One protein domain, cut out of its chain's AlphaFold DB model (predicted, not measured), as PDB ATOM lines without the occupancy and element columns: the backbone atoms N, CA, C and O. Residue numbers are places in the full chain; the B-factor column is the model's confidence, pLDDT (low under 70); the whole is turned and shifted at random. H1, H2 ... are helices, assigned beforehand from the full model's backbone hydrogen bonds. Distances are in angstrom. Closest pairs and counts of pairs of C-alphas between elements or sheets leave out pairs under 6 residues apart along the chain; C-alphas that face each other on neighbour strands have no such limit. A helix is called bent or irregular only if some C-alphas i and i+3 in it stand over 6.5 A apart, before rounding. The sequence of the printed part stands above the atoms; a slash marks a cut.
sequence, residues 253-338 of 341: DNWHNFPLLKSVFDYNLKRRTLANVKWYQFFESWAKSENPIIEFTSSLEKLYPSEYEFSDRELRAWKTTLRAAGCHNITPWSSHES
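AT A GLANCE: This is residues 253 to 338 of the 341 residues of an uncharacterized protein of Rhizophagus irregularis (UniProt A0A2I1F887). Four short helices, H1, H2, H3 and H4, make a loose four-sided ring in chain order, each at one corner; H1 packs on H4, the longest helix, to make one side, while H2 and H3, close together, make the opposite side. After H4 a tail with no named element, residues 325 to 338, passes back to the H2 to H3 link, where residues 330 to 331 pair with residues 294 to 295, and then runs on to the last printed residue. The printed part has 86 residues, with four named helices in the order H1, H2, H3, H4 and no named strand; its class is all helix, though under half of the residues, 39 of 86, are in named elements. The whole is compact, with a radius of gyration of the C-alphas of 12.5 A, and spans 36 by 30 by 19 A.

IN THESE COORDINATES: H4 is residues 312 to 324, 18.3 A from first to last C-alpha, from C-alpha 312 at (-2.879, 30.782, -27.383) to C-alpha 324 at (1.865, 48.331, -25.641). H1 is residues 258 to 268, 15.3 A long, and begins with C-alpha 258 at (15.777, 49.982, -29.301). H2 is residues 279 to 287, 13.4 A long. H3 is residues 296 to 301, 8.8 A long.

HOW THE PARTS SIT: H4 and H1 touch, and their closest C-alphas, those of Thr 321 and Asn 268, are 5.4 A apart. They run opposite ways at a steep tilt of 39 degrees. H1 and H2 are near each other, their closest C-alphas 8.1 A apart. H2 and H3 are close but not clearly touching, with the C-alphas of Phe 282 and Ser 299 closest at 7.2 A. These two run opposite ways at a steep tilt of 53 degrees. H3 and H4 are near each other, with 7 pairs of C-alphas within 10 A. H1 and H3 are apart, and so are H2 and H4. The short pairing of residues 294 to 295 with residues 330 to 331 is parallel. In H1, H3 and H4 every O i to N i+4 pair is within hydrogen-bond range; in H2 it is 4 of 5.

THE WHOLE: The two C-alphas farthest apart are those of Pro 259 and Glu 337, at 36.6 A. The printed part has no cut, and the links H1 to H2, H2 to H3 and H3 to H4 are short. The C-alphas of residues 325 to 338 lie 9 to 21 A from the mean of the C-alphas. The mean pLDDT of the printed part is 82.4, and residue 292, residue 328 and residues 330 to 338 are under 70.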
ATOM      1  N   ASP A 253       6.262  56.212 -33.293       84.06
ATOM      2  CA  ASP A 253       7.344  57.173 -33.546       84.06
ATOM      3  C   ASP A 253       8.654  56.792 -32.846       84.06
ATOM      4  O   ASP A 253       9.735  57.126 -33.320       84.06
ATOM      5  N   ASN A 254       8.575  56.055 -31.737       87.00
ATOM      6  CA  ASN A 254       9.716  55.648 -30.928       87.00
ATOM      7  C   ASN A 254      10.178  54.206 -31.190       87.00
ATOM      8  O   ASN A 254      11.053  53.718 -30.474       87.00
ATOM      9  N   TRP A 255       9.658  53.503 -32.202       89.38
ATOM     10  CA  TRP A 255      10.097  52.126 -32.488       89.38
ATOM     11  C   TRP A 255      11.594  52.009 -32.800       89.38
ATOM     12  O   TRP A 255      12.201  50.984 -32.499       89.38
ATOM     13  N   HIS A 256      12.211  53.072 -33.321       87.56
ATOM     14  CA  HIS A 256      13.655  53.145 -33.558       87.56
ATOM     15  C   HIS A 256      14.488  53.228 -32.259       87.56
ATOM     16  O   HIS A 256      15.693  52.971 -32.271       87.56
ATOM     17  N   ASN A 257      13.870  53.566 -31.121       88.62
ATOM     18  CA  ASN A 257      14.512  53.554 -29.810       88.62
ATOM     19  C   ASN A 257      14.558  52.116 -29.273       88.62
ATOM     20  O   ASN A 257      13.675  51.662 -28.538       88.62
ATOM     21  N   PHE A 258      15.614  51.392 -29.652       89.06
ATOM     22  CA  PHE A 258      15.777  49.982 -29.301       89.06
ATOM     23  C   PHE A 258      15.673  49.704 -27.787       89.06
ATOM     24  O   PHE A 258      14.923  48.795 -27.431       89.06
ATOM     25  N   PRO A 259      16.328  50.453 -26.870       87.69
ATOM     26  CA  PRO A 259      16.150  50.248 -25.428       87.69
ATOM     27  C   PRO A 259      14.692  50.336 -24.958       87.69
ATOM     28  O   PRO A 259      14.244  49.483 -24.188       87.69
ATOM     29  N   LEU A 260      13.939  51.328 -25.444       83.38
ATOM     30  CA  LEU A 260      12.537  51.516 -25.077       83.38
ATOM     31  C   LEU A 260      11.676  50.363 -25.595       83.38
ATOM     32  O   LEU A 260      10.969  49.724 -24.818       83.38
ATOM     33  N   LEU A 261      11.779  50.028 -26.879       88.81
ATOM     34  CA  LEU A 261      10.989  48.944 -27.462       88.81
ATOM     35  C   LEU A 261      11.372  47.571 -26.877       88.81
ATOM     36  O   LEU A 261      10.509  46.729 -26.619       88.81
ATOM     37  N   LYS A 262      12.656  47.371 -26.562       90.88
ATOM     38  CA  LYS A 262      13.147  46.180 -25.864       90.88
ATOM     39  C   LYS A 262      12.532  46.038 -24.471       90.88
ATOM     40  O   LYS A 262      12.239  44.916 -24.066       90.88
ATOM     41  N   SER A 263      12.297  47.133 -23.749       86.81
ATOM     42  CA  SER A 263      11.630  47.074 -22.440       86.81
ATOM     43  C   SER A 263      10.185  46.557 -22.547       86.81
ATOM     44  O   SER A 263       9.763  45.732 -21.735       86.81
ATOM     45  N   VAL A 264       9.460  46.936 -23.611       89.81
ATOM     46  CA  VAL A 264       8.115  46.420 -23.926       89.81
ATOM     47  C   VAL A 264       8.165  44.921 -24.228       89.81
ATOM     48  O   VAL A 264       7.344  44.158 -23.707       89.81
ATOM     49  N   PHE A 265       9.143  44.487 -25.028       91.31
ATOM     50  CA  PHE A 265       9.371  43.076 -25.351       91.31
ATOM     51  C   PHE A 265       9.715  42.238 -24.111       91.31
ATOM     52  O   PHE A 265       9.088  41.200 -23.867       91.31
ATOM     53  N   ASP A 266      10.693  42.687 -23.317       88.88
ATOM     54  CA  ASP A 266      11.172  41.989 -22.123       88.88
ATOM     55  C   ASP A 266      10.028  41.780 -21.114       88.88
ATOM     56  O   ASP A 266       9.932  40.708 -20.508       88.88
ATOM     57  N   TYR A 267       9.147  42.777 -20.967       87.00
ATOM     58  CA  TYR A 267       8.011  42.739 -20.045       87.00
ATOM     59  C   TYR A 267       6.869  41.835 -20.537       87.00
ATOM     60  O   TYR A 267       6.330  41.036 -19.768       87.00
ATOM     61  N   ASN A 268       6.483  41.936 -21.814       88.88
ATOM     62  CA  ASN A 268       5.255  41.307 -22.310       88.88
ATOM     63  C   ASN A 268       5.468  39.934 -22.970       88.88
ATOM     64  O   ASN A 268       4.625  39.044 -22.789       88.88
ATOM     65  N   LEU A 269       6.566  39.750 -23.714       91.56
ATOM     66  CA  LEU A 269       6.721  38.643 -24.664       91.56
ATOM     67  C   LEU A 269       7.867  37.683 -24.347       91.56
ATOM     68  O   LEU A 269       7.681  36.480 -24.486       91.56
ATOM     69  N   LYS A 270       9.020  38.174 -23.877       92.31
ATOM     70  CA  LYS A 270      10.273  37.394 -23.766       92.31
ATOM     71  C   LYS A 270      10.146  36.015 -23.111       92.31
ATOM     72  O   LYS A 270      10.829  35.080 -23.507       92.31
ATOM     73  N   ARG A 271       9.298  35.875 -22.087       89.12
ATOM     74  CA  ARG A 271       9.094  34.610 -21.345       89.12
ATOM     75  C   ARG A 271       8.057  33.673 -21.978       89.12
ATOM     76  O   ARG A 271       7.707  32.662 -21.379       89.12
ATOM     77  N   ARG A 272       7.471  34.065 -23.108       90.31
ATOM     78  CA  ARG A 272       6.289  33.445 -23.727       90.31
ATOM     79  C   ARG A 272       6.481  33.217 -25.228       90.31
ATOM     80  O   ARG A 272       5.490  33.030 -25.920       90.31
ATOM     81  N   THR A 273       7.721  33.280 -25.700       91.94
ATOM     82  CA  THR A 273       8.102  33.093 -27.100       91.94
ATOM     83  C   THR A 273       9.436  32.356 -27.209       91.94
ATOM     84  O   THR A 273      10.097  32.120 -26.192       91.94
ATOM     85  N   LEU A 274       9.849  32.003 -28.428       90.19
ATOM     86  CA  LEU A 274      11.151  31.401 -28.705       90.19
ATOM     87  C   LEU A 274      12.299  32.338 -28.308       90.19
ATOM     88  O   LEU A 274      12.297  33.526 -28.621       90.19
ATOM     89  N   ALA A 275      13.342  31.781 -27.687       85.12
ATOM     90  CA  ALA A 275      14.483  32.554 -27.185       85.12
ATOM     91  C   ALA A 275      15.192  33.398 -28.265       85.12
ATOM     92  O   ALA A 275      15.696  34.477 -27.963       85.12
ATOM     93  N   ASN A 276      15.197  32.921 -29.513       85.31
ATOM     94  CA  ASN A 276      15.920  33.529 -30.633       85.31
ATOM     95  C   ASN A 276      14.996  34.180 -31.672       85.31
ATOM     96  O   ASN A 276      15.426  34.431 -32.799       85.31
ATOM     97  N   VAL A 277      13.729  34.439 -31.328       89.38
ATOM     98  CA  VAL A 277      12.817  35.120 -32.250       89.38
ATOM     99  C   VAL A 277      13.364  36.505 -32.604       89.38
ATOM    100  O   VAL A 277      13.756  37.287 -31.733       89.38
ATOM    101  N   LYS A 278      13.361  36.844 -33.896       90.56
ATOM    102  CA  LYS A 278      13.793  38.159 -34.390       90.56
ATOM    103  C   LYS A 278      12.689  39.206 -34.219       90.56
ATOM    104  O   LYS A 278      12.310  39.887 -35.164       90.56
ATOM    105  N   TRP A 279      12.161  39.338 -33.003       91.94
ATOM    106  CA  TRP A 279      10.981  40.153 -32.685       91.94
ATOM    107  C   TRP A 279      11.078  41.607 -33.170       91.94
ATOM    108  O   TRP A 279      10.077  42.177 -33.589       91.94
ATOM    109  N   TYR A 280      12.274  42.201 -33.140       91.94
ATOM    110  CA  TYR A 280      12.488  43.588 -33.558       91.94
ATOM    111  C   TYR A 280      12.200  43.790 -35.054       91.94
ATOM    112  O   TYR A 280      11.667  44.828 -35.441       91.94
ATOM    113  N   GLN A 281      12.433  42.762 -35.880       89.94
ATOM    114  CA  GLN A 281      12.151  42.808 -37.316       89.94
ATOM    115  C   GLN A 281      10.661  42.980 -37.617       89.94
ATOM    116  O   GLN A 281      10.327  43.522 -38.667       89.94
ATOM    117  N   PHE A 282       9.771  42.570 -36.703       90.56
ATOM    118  CA  PHE A 282       8.339  42.848 -36.823       90.56
ATOM    119  C   PHE A 282       8.092  44.357 -36.936       90.56
ATOM    120  O   PHE A 282       7.449  44.828 -37.871       90.56
ATOM    121  N   PHE A 283       8.661  45.118 -36.000       89.88
ATOM    122  CA  PHE A 283       8.490  46.564 -35.907       89.88
ATOM    123  C   PHE A 283       9.243  47.302 -37.014       89.88
ATOM    124  O   PHE A 283       8.709  48.254 -37.571       89.88
ATOM    125  N   GLU A 284      10.439  46.840 -37.397       87.88
ATOM    126  CA  GLU A 284      11.161  47.405 -38.547       87.88
ATOM    127  C   GLU A 284      10.408  47.206 -39.865       87.88
ATOM    128  O   GLU A 284      10.376  48.112 -40.698       87.88
ATOM    129  N   SER A 285       9.818  46.024 -40.065       85.31
ATOM    130  CA  SER A 285       9.035  45.720 -41.267       85.31
ATOM    131  C   SER A 285       7.760  46.551 -41.300       85.31
ATOM    132  O   SER A 285       7.406  47.084 -42.347       85.31
ATOM    133  N   TRP A 286       7.107  46.724 -40.146       84.94
ATOM    134  CA  TRP A 286       5.928  47.573 -40.032       84.94
ATOM    135  C   TRP A 286       6.260  49.040 -40.296       84.94
ATOM    136  O   TRP A 286       5.593  49.669 -41.107       84.94
ATOM    137  N   ALA A 287       7.317  49.580 -39.687       84.06
ATOM    138  CA  ALA A 287       7.724  50.973 -39.885       84.06
ATOM    139  C   ALA A 287       8.010  51.325 -41.359       84.06
ATOM    140  O   ALA A 287       7.921  52.487 -41.738       84.06
ATOM    141  N   LYS A 288       8.363  50.327 -42.181       83.50
ATOM    142  CA  LYS A 288       8.625  50.468 -43.622       83.50
ATOM    143  C   LYS A 288       7.408  50.172 -44.505       83.50
ATOM    144  O   LYS A 288       7.491  50.370 -45.712       83.50
ATOM    145  N   SER A 289       6.322  49.649 -43.938       77.62
ATOM    146  CA  SER A 289       5.115  49.293 -44.683       77.62
ATOM    147  C   SER A 289       4.343  50.550 -45.080       77.62
ATOM    148  O   SER A 289       4.016  51.371 -44.229       77.62
ATOM    149  N   GLU A 290       3.989  50.665 -46.359       71.75
ATOM    150  CA  GLU A 290       3.060  51.699 -46.847       71.75
ATOM    151  C   GLU A 290       1.616  51.426 -46.392       71.75
ATOM    152  O   GLU A 290       0.795  52.340 -46.310       71.75
ATOM    153  N   ASN A 291       1.308  50.169 -46.047       72.31
ATOM    154  CA  ASN A 291      -0.001  49.777 -45.548       72.31
ATOM    155  C   ASN A 291      -0.126  50.080 -44.049       72.31
ATOM    156  O   ASN A 291       0.685  49.579 -43.260       72.31
ATOM    157  N   PRO A 292      -1.175  50.814 -43.628       67.38
ATOM    158  CA  PRO A 292      -1.397  51.141 -42.225       67.38
ATOM    159  C   PRO A 292      -1.918  49.952 -41.414       67.38
ATOM    160  O   PRO A 292      -1.919  50.035 -40.187       67.38
ATOM    161  N   ILE A 293      -2.377  48.884 -42.077       72.25
ATOM    162  CA  ILE A 293      -2.927  47.665 -41.477       72.25
ATOM    163  C   ILE A 293      -1.968  46.510 -41.742       72.25
ATOM    164  O   ILE A 293      -1.569  46.289 -42.885       72.25
ATOM    165  N   ILE A 294      -1.645  45.750 -40.698       74.31
ATOM    166  CA  ILE A 294      -0.881  44.512 -40.830       74.31
ATOM    167  C   ILE A 294      -1.724  43.329 -40.389       74.31
ATOM    168  O   ILE A 294      -2.315  43.315 -39.304       74.31
ATOM    169  N   GLU A 295      -1.706  42.313 -41.240       81.62
ATOM    170  CA  GLU A 295      -2.243  41.004 -40.938       81.62
ATOM    171  C   GLU A 295      -1.349  40.311 -39.903       81.62
ATOM    172  O   GLU A 295      -0.157  40.064 -40.117       81.62
ATOM    173  N   PHE A 296      -1.940  40.023 -38.747       82.00
ATOM    174  CA  PHE A 296      -1.223  39.545 -37.573       82.00
ATOM    175  C   PHE A 296      -0.517  38.206 -37.799       82.00
ATOM    176  O   PHE A 296       0.657  38.067 -37.463       82.00
ATOM    177  N   THR A 297      -1.236  37.229 -38.355       81.56
ATOM    178  CA  THR A 297      -0.787  35.835 -38.451       81.56
ATOM    179  C   THR A 297       0.345  35.696 -39.465       81.56
ATOM    180  O   THR A 297       1.448  35.307 -39.086       81.56
ATOM    181  N   SER A 298       0.135  36.149 -40.706       82.75
ATOM    182  CA  SER A 298       1.143  36.080 -41.776       82.75
ATOM    183  C   SER A 298       2.422  36.864 -41.452       82.75
ATOM    184  O   SER A 298       3.521  36.501 -41.875       82.75
ATOM    185  N   SER A 299       2.317  37.938 -40.666       86.38
ATOM    186  CA  SER A 299       3.484  38.726 -40.242       86.38
ATOM    187  C   SER A 299       4.272  38.066 -39.121       86.38
ATOM    188  O   SER A 299       5.494  38.209 -39.073       86.38
ATOM    189  N   LEU A 300       3.593  37.335 -38.233       88.56
ATOM    190  CA  LEU A 300       4.265  36.506 -37.242       88.56
ATOM    191  C   LEU A 300       4.926  35.301 -37.897       88.56
ATOM    192  O   LEU A 300       6.094  35.079 -37.626       88.56
ATOM    193  N   GLU A 301       4.256  34.578 -38.794       87.38
ATOM    194  CA  GLU A 301       4.814  33.395 -39.472       87.38
ATOM    195  C   GLU A 301       6.177  33.666 -40.127       87.38
ATOM    196  O   GLU A 301       7.087  32.849 -40.020       87.38
ATOM    197  N   LYS A 302       6.382  34.862 -40.699       87.94
ATOM    198  CA  LYS A 302       7.672  35.293 -41.280       87.94
ATOM    199  C   LYS A 302       8.842  35.319 -40.287       87.94
ATOM    200  O   LYS A 302       9.998  35.324 -40.708       87.94
ATOM    201  N   LEU A 303       8.567  35.404 -38.986       89.75
ATOM    202  CA  LEU A 303       9.574  35.509 -37.924       89.75
ATOM    203  C   LEU A 303       9.919  34.166 -37.276       89.75
ATOM    204  O   LEU A 303      10.872  34.107 -36.492       89.75
ATOM    205  N   TYR A 304       9.147  33.121 -37.565       91.75
ATOM    206  CA  TYR A 304       9.254  31.807 -36.938       91.75
ATOM    207  C   TYR A 304       9.648  30.752 -37.977       91.75
ATOM    208  O   TYR A 304       9.546  30.992 -39.181       91.75
ATOM    209  N   PRO A 305      10.160  29.588 -37.539       90.19
ATOM    210  CA  PRO A 305      10.398  28.464 -38.436       90.19
ATOM    211  C   PRO A 305       9.123  28.042 -39.180       90.19
ATOM    212  O   PRO A 305       8.014  28.220 -38.679       90.19
ATOM    213  N   SER A 306       9.298  27.443 -40.361       86.56
ATOM    214  CA  SER A 306       8.191  26.828 -41.100       86.56
ATOM    215  C   SER A 306       7.494  25.775 -40.228       86.56
ATOM    216  O   SER A 306       8.170  25.080 -39.470       86.56
ATOM    217  N   GLU A 307       6.163  25.701 -40.315       85.25
ATOM    218  CA  GLU A 307       5.310  24.785 -39.534       85.25
ATOM    219  C   GLU A 307       5.312  25.032 -38.008       85.25
ATOM    220  O   GLU A 307       4.902  24.172 -37.232       85.25
ATOM    221  N   TYR A 308       5.750  26.210 -37.542       89.25
ATOM    222  CA  TYR A 308       5.669  26.555 -36.120       89.25
ATOM    223  C   TYR A 308       4.216  26.756 -35.659       89.25
ATOM    224  O   TYR A 308       3.522  27.661 -36.124       89.25
ATOM    225  N   GLU A 309       3.781  25.964 -34.680       89.38
ATOM    226  CA  GLU A 309       2.462  26.097 -34.060       89.38
ATOM    227  C   GLU A 309       2.491  27.056 -32.863       89.38
ATOM    228  O   GLU A 309       3.124  26.806 -31.832       89.38
ATOM    229  N   PHE A 310       1.754  28.160 -32.969       88.69
ATOM    230  CA  PHE A 310       1.648  29.132 -31.889       88.69
ATOM    231  C   PHE A 310       0.667  28.680 -30.809       88.69
ATOM    232  O   PHE A 310      -0.490  28.365 -31.077       88.69
ATOM    233  N   SER A 311       1.080  28.781 -29.545       89.81
ATOM    234  CA  SER A 311       0.138  28.629 -28.432       89.81
ATOM    235  C   SER A 311      -0.753  29.868 -28.263       89.81
ATOM    236  O   SER A 311      -0.305  31.009 -28.420       89.81
ATOM    237  N   ASP A 312      -1.980  29.677 -27.769       86.12
ATOM    238  CA  ASP A 312      -2.879  30.782 -27.383       86.12
ATOM    239  C   ASP A 312      -2.241  31.765 -26.394       86.12
ATOM    240  O   ASP A 312      -2.591  32.948 -26.314       86.12
ATOM    241  N   ARG A 313      -1.330  31.271 -25.551       86.62
ATOM    242  CA  ARG A 313      -0.615  32.089 -24.569       86.62
ATOM    243  C   ARG A 313       0.413  32.997 -25.241       86.62
ATOM    244  O   ARG A 313       0.526  34.156 -24.841       86.62
ATOM    245  N   GLU A 314       1.128  32.489 -26.237       91.38
ATOM    246  CA  GLU A 314       2.094  33.250 -27.031       91.38
ATOM    247  C   GLU A 314       1.391  34.298 -27.901       91.38
ATOM    248  O   GLU A 314       1.752  35.474 -27.849       91.38
ATOM    249  N   LEU A 315       0.308  33.931 -28.595       89.44
ATOM    250  CA  LEU A 315      -0.469  34.877 -29.407       89.44
ATOM    251  C   LEU A 315      -1.049  36.017 -28.561       89.44
ATOM    252  O   LEU A 315      -1.014  37.182 -28.964       89.44
ATOM    253  N   ARG A 316      -1.541  35.719 -27.348       86.06
ATOM    254  CA  ARG A 316      -1.974  36.755 -26.396       86.06
ATOM    255  C   ARG A 316      -0.822  37.666 -25.977       86.06
ATOM    256  O   ARG A 316      -1.009  38.879 -25.939       86.06
ATOM    257  N   ALA A 317       0.357  37.109 -25.704       89.25
ATOM    258  CA  ALA A 317       1.543  37.881 -25.338       89.25
ATOM    259  C   ALA A 317       1.999  38.819 -26.465       89.25
ATOM    260  O   ALA A 317       2.313  39.984 -26.206       89.25
ATOM    261  N   TRP A 318       1.956  38.351 -27.713       92.31
ATOM    262  CA  TRP A 318       2.197  39.182 -28.889       92.31
ATOM    263  C   TRP A 318       1.192  40.318 -28.990       92.31
ATOM    264  O   TRP A 318       1.595  41.476 -29.021       92.31
ATOM    265  N   LYS A 319      -0.113  40.026 -28.929       88.56
ATOM    266  CA  LYS A 319      -1.159  41.064 -28.958       88.56
ATOM    267  C   LYS A 319      -0.966  42.106 -27.852       88.56
ATOM    268  O   LYS A 319      -1.148  43.294 -28.101       88.56
ATOM    269  N   THR A 320      -0.578  41.695 -26.641       84.88
ATOM    270  CA  THR A 320      -0.263  42.632 -25.549       84.88
ATOM    271  C   THR A 320       0.960  43.493 -25.867       84.88
ATOM    272  O   THR A 320       0.901  44.702 -25.678       84.88
ATOM    273  N   THR A 321       2.034  42.894 -26.379       90.88
ATOM    274  CA  THR A 321       3.264  43.605 -26.777       90.88
ATOM    275  C   THR A 321       2.986  44.637 -27.856       90.88
ATOM    276  O   THR A 321       3.391  45.784 -27.716       90.88
ATOM    277  N   LEU A 322       2.248  44.253 -28.898       89.69
ATOM    278  CA  LEU A 322       1.914  45.140 -30.004       89.69
ATOM    279  C   LEU A 322       1.024  46.301 -29.551       89.69
ATOM    280  O   LEU A 322       1.307  47.449 -29.871       89.69
ATOM    281  N   ARG A 323       0.008  46.038 -28.717       85.12
ATOM    282  CA  ARG A 323      -0.804  47.108 -28.112       85.12
ATOM    283  C   ARG A 323       0.037  48.057 -27.258       85.12
ATOM    284  O   ARG A 323      -0.153  49.263 -27.331       85.12
ATOM    285  N   ALA A 324       0.962  47.523 -26.460       85.50
ATOM    286  CA  ALA A 324       1.865  48.331 -25.641       85.50
ATOM    287  C   ALA A 324       2.881  49.124 -26.483       85.50
ATOM    288  O   ALA A 324       3.344  50.174 -26.047       85.50
ATOM    289  N   ALA A 325       3.197  48.649 -27.688       88.31
ATOM    290  CA  ALA A 325       3.999  49.347 -28.685       88.31
ATOM    291  C   ALA A 325       3.169  50.290 -29.590       88.31
ATOM    292  O   ALA A 325       3.687  50.801 -30.580       88.31
ATOM    293  N   GLY A 326       1.888  50.526 -29.280       83.38
ATOM    294  CA  GLY A 326       1.033  51.454 -30.026       83.38
ATOM    295  C   GLY A 326       0.553  50.936 -31.387       83.38
ATOM    296  O   GLY A 326       0.091  51.716 -32.217       83.38
ATOM    297  N   CYS A 327       0.630  49.626 -31.639       81.44
ATOM    298  CA  CYS A 327       0.045  49.012 -32.827       81.44
ATOM    299  C   CYS A 327      -1.477  48.858 -32.634       81.44
ATOM    300  O   CYS A 327      -1.935  47.937 -31.950       81.44
ATOM    301  N   HIS A 328      -2.269  49.745 -33.240       69.06
ATOM    302  CA  HIS A 328      -3.738  49.704 -33.159       69.06
ATOM    303  C   HIS A 328      -4.420  49.134 -34.417       69.06
ATOM    304  O   HIS A 328      -5.555  48.674 -34.332       69.06
ATOM    305  N   ASN A 329      -3.710  49.070 -35.546       72.25
ATOM    306  CA  ASN A 329      -4.237  48.633 -36.843       72.25
ATOM    307  C   ASN A 329      -3.825  47.186 -37.175       72.25
ATOM    308  O   ASN A 329      -3.138  46.927 -38.161       72.25
ATOM    309  N   ILE A 330      -4.187  46.238 -36.311       63.59
ATOM    310  CA  ILE A 330      -3.882  44.813 -36.502       63.59
ATOM    311  C   ILE A 330      -5.175  44.073 -36.829       63.59
ATOM    312  O   ILE A 330      -6.090  44.063 -36.001       63.59
ATOM    313  N   THR A 331      -5.234  43.406 -37.980       60.19
ATOM    314  CA  THR A 331      -6.343  42.502 -38.324       60.19
ATOM    315  C   THR A 331      -5.917  41.046 -38.127       60.19
ATOM    316  O   THR A 331      -4.765  40.695 -38.388       60.19
ATOM    317  N   PRO A 332      -6.815  40.168 -37.644       56.69
ATOM    318  CA  PRO A 332      -6.560  38.730 -37.638       56.69
ATOM    319  C   PRO A 332      -6.732  38.088 -39.027       56.69
ATOM    320  O   PRO A 332      -6.331  36.943 -39.185       56.69
ATOM    321  N   TRP A 333      -7.307  38.817 -39.990       50.03
ATOM    322  CA  TRP A 333      -7.658  38.344 -41.331       50.03
ATOM    323  C   TRP A 333      -6.758  38.966 -42.395       50.03
ATOM    324  O   TRP A 333      -6.349  40.130 -42.259       50.03
ATOM    325  N   SER A 334      -6.508  38.209 -43.460       45.81
ATOM    326  CA  SER A 334      -5.827  38.706 -44.656       45.81
ATOM    327  C   SER A 334      -6.724  39.697 -45.413       45.81
ATOM    328  O   SER A 334      -7.954  39.620 -45.360       45.81
ATOM    329  N   SER A 335      -6.131  40.644 -46.148       46.41
ATOM    330  CA  SER A 335      -6.902  41.569 -47.000       46.41
ATOM    331  C   SER A 335      -7.724  40.842 -48.074       46.41
ATOM    332  O   SER A 335      -8.760  41.352 -48.483       46.41
ATOM    333  N   HIS A 336      -7.315  39.632 -48.470       44.16
ATOM    334  CA  HIS A 336      -8.048  38.778 -49.410       44.16
ATOM    335  C   HIS A 336      -9.332  38.168 -48.822       44.16
ATOM    336  O   HIS A 336     -10.259  37.876 -49.568       44.16
ATOM    337  N   GLU A 337      -9.435  38.007 -47.501       39.47
ATOM    338  CA  GLU A 337     -10.657  37.501 -46.853       39.47
ATOM    339  C   GLU A 337     -11.695  38.605 -46.598       39.47
ATOM    340  O   GLU A 337     -12.841  38.316 -46.264       39.47
ATOM    341  N   SER A 338     -11.309  39.874 -46.768       41.56
ATOM    342  CA  SER A 338     -12.178  41.031 -46.515       41.56
ATOM    343  C   SER A 338     -12.992  41.465 -47.743       41.56
ATOM    344  O   SER A 338     -13.908  42.265 -47.596       41.56
TER     345      SER A 338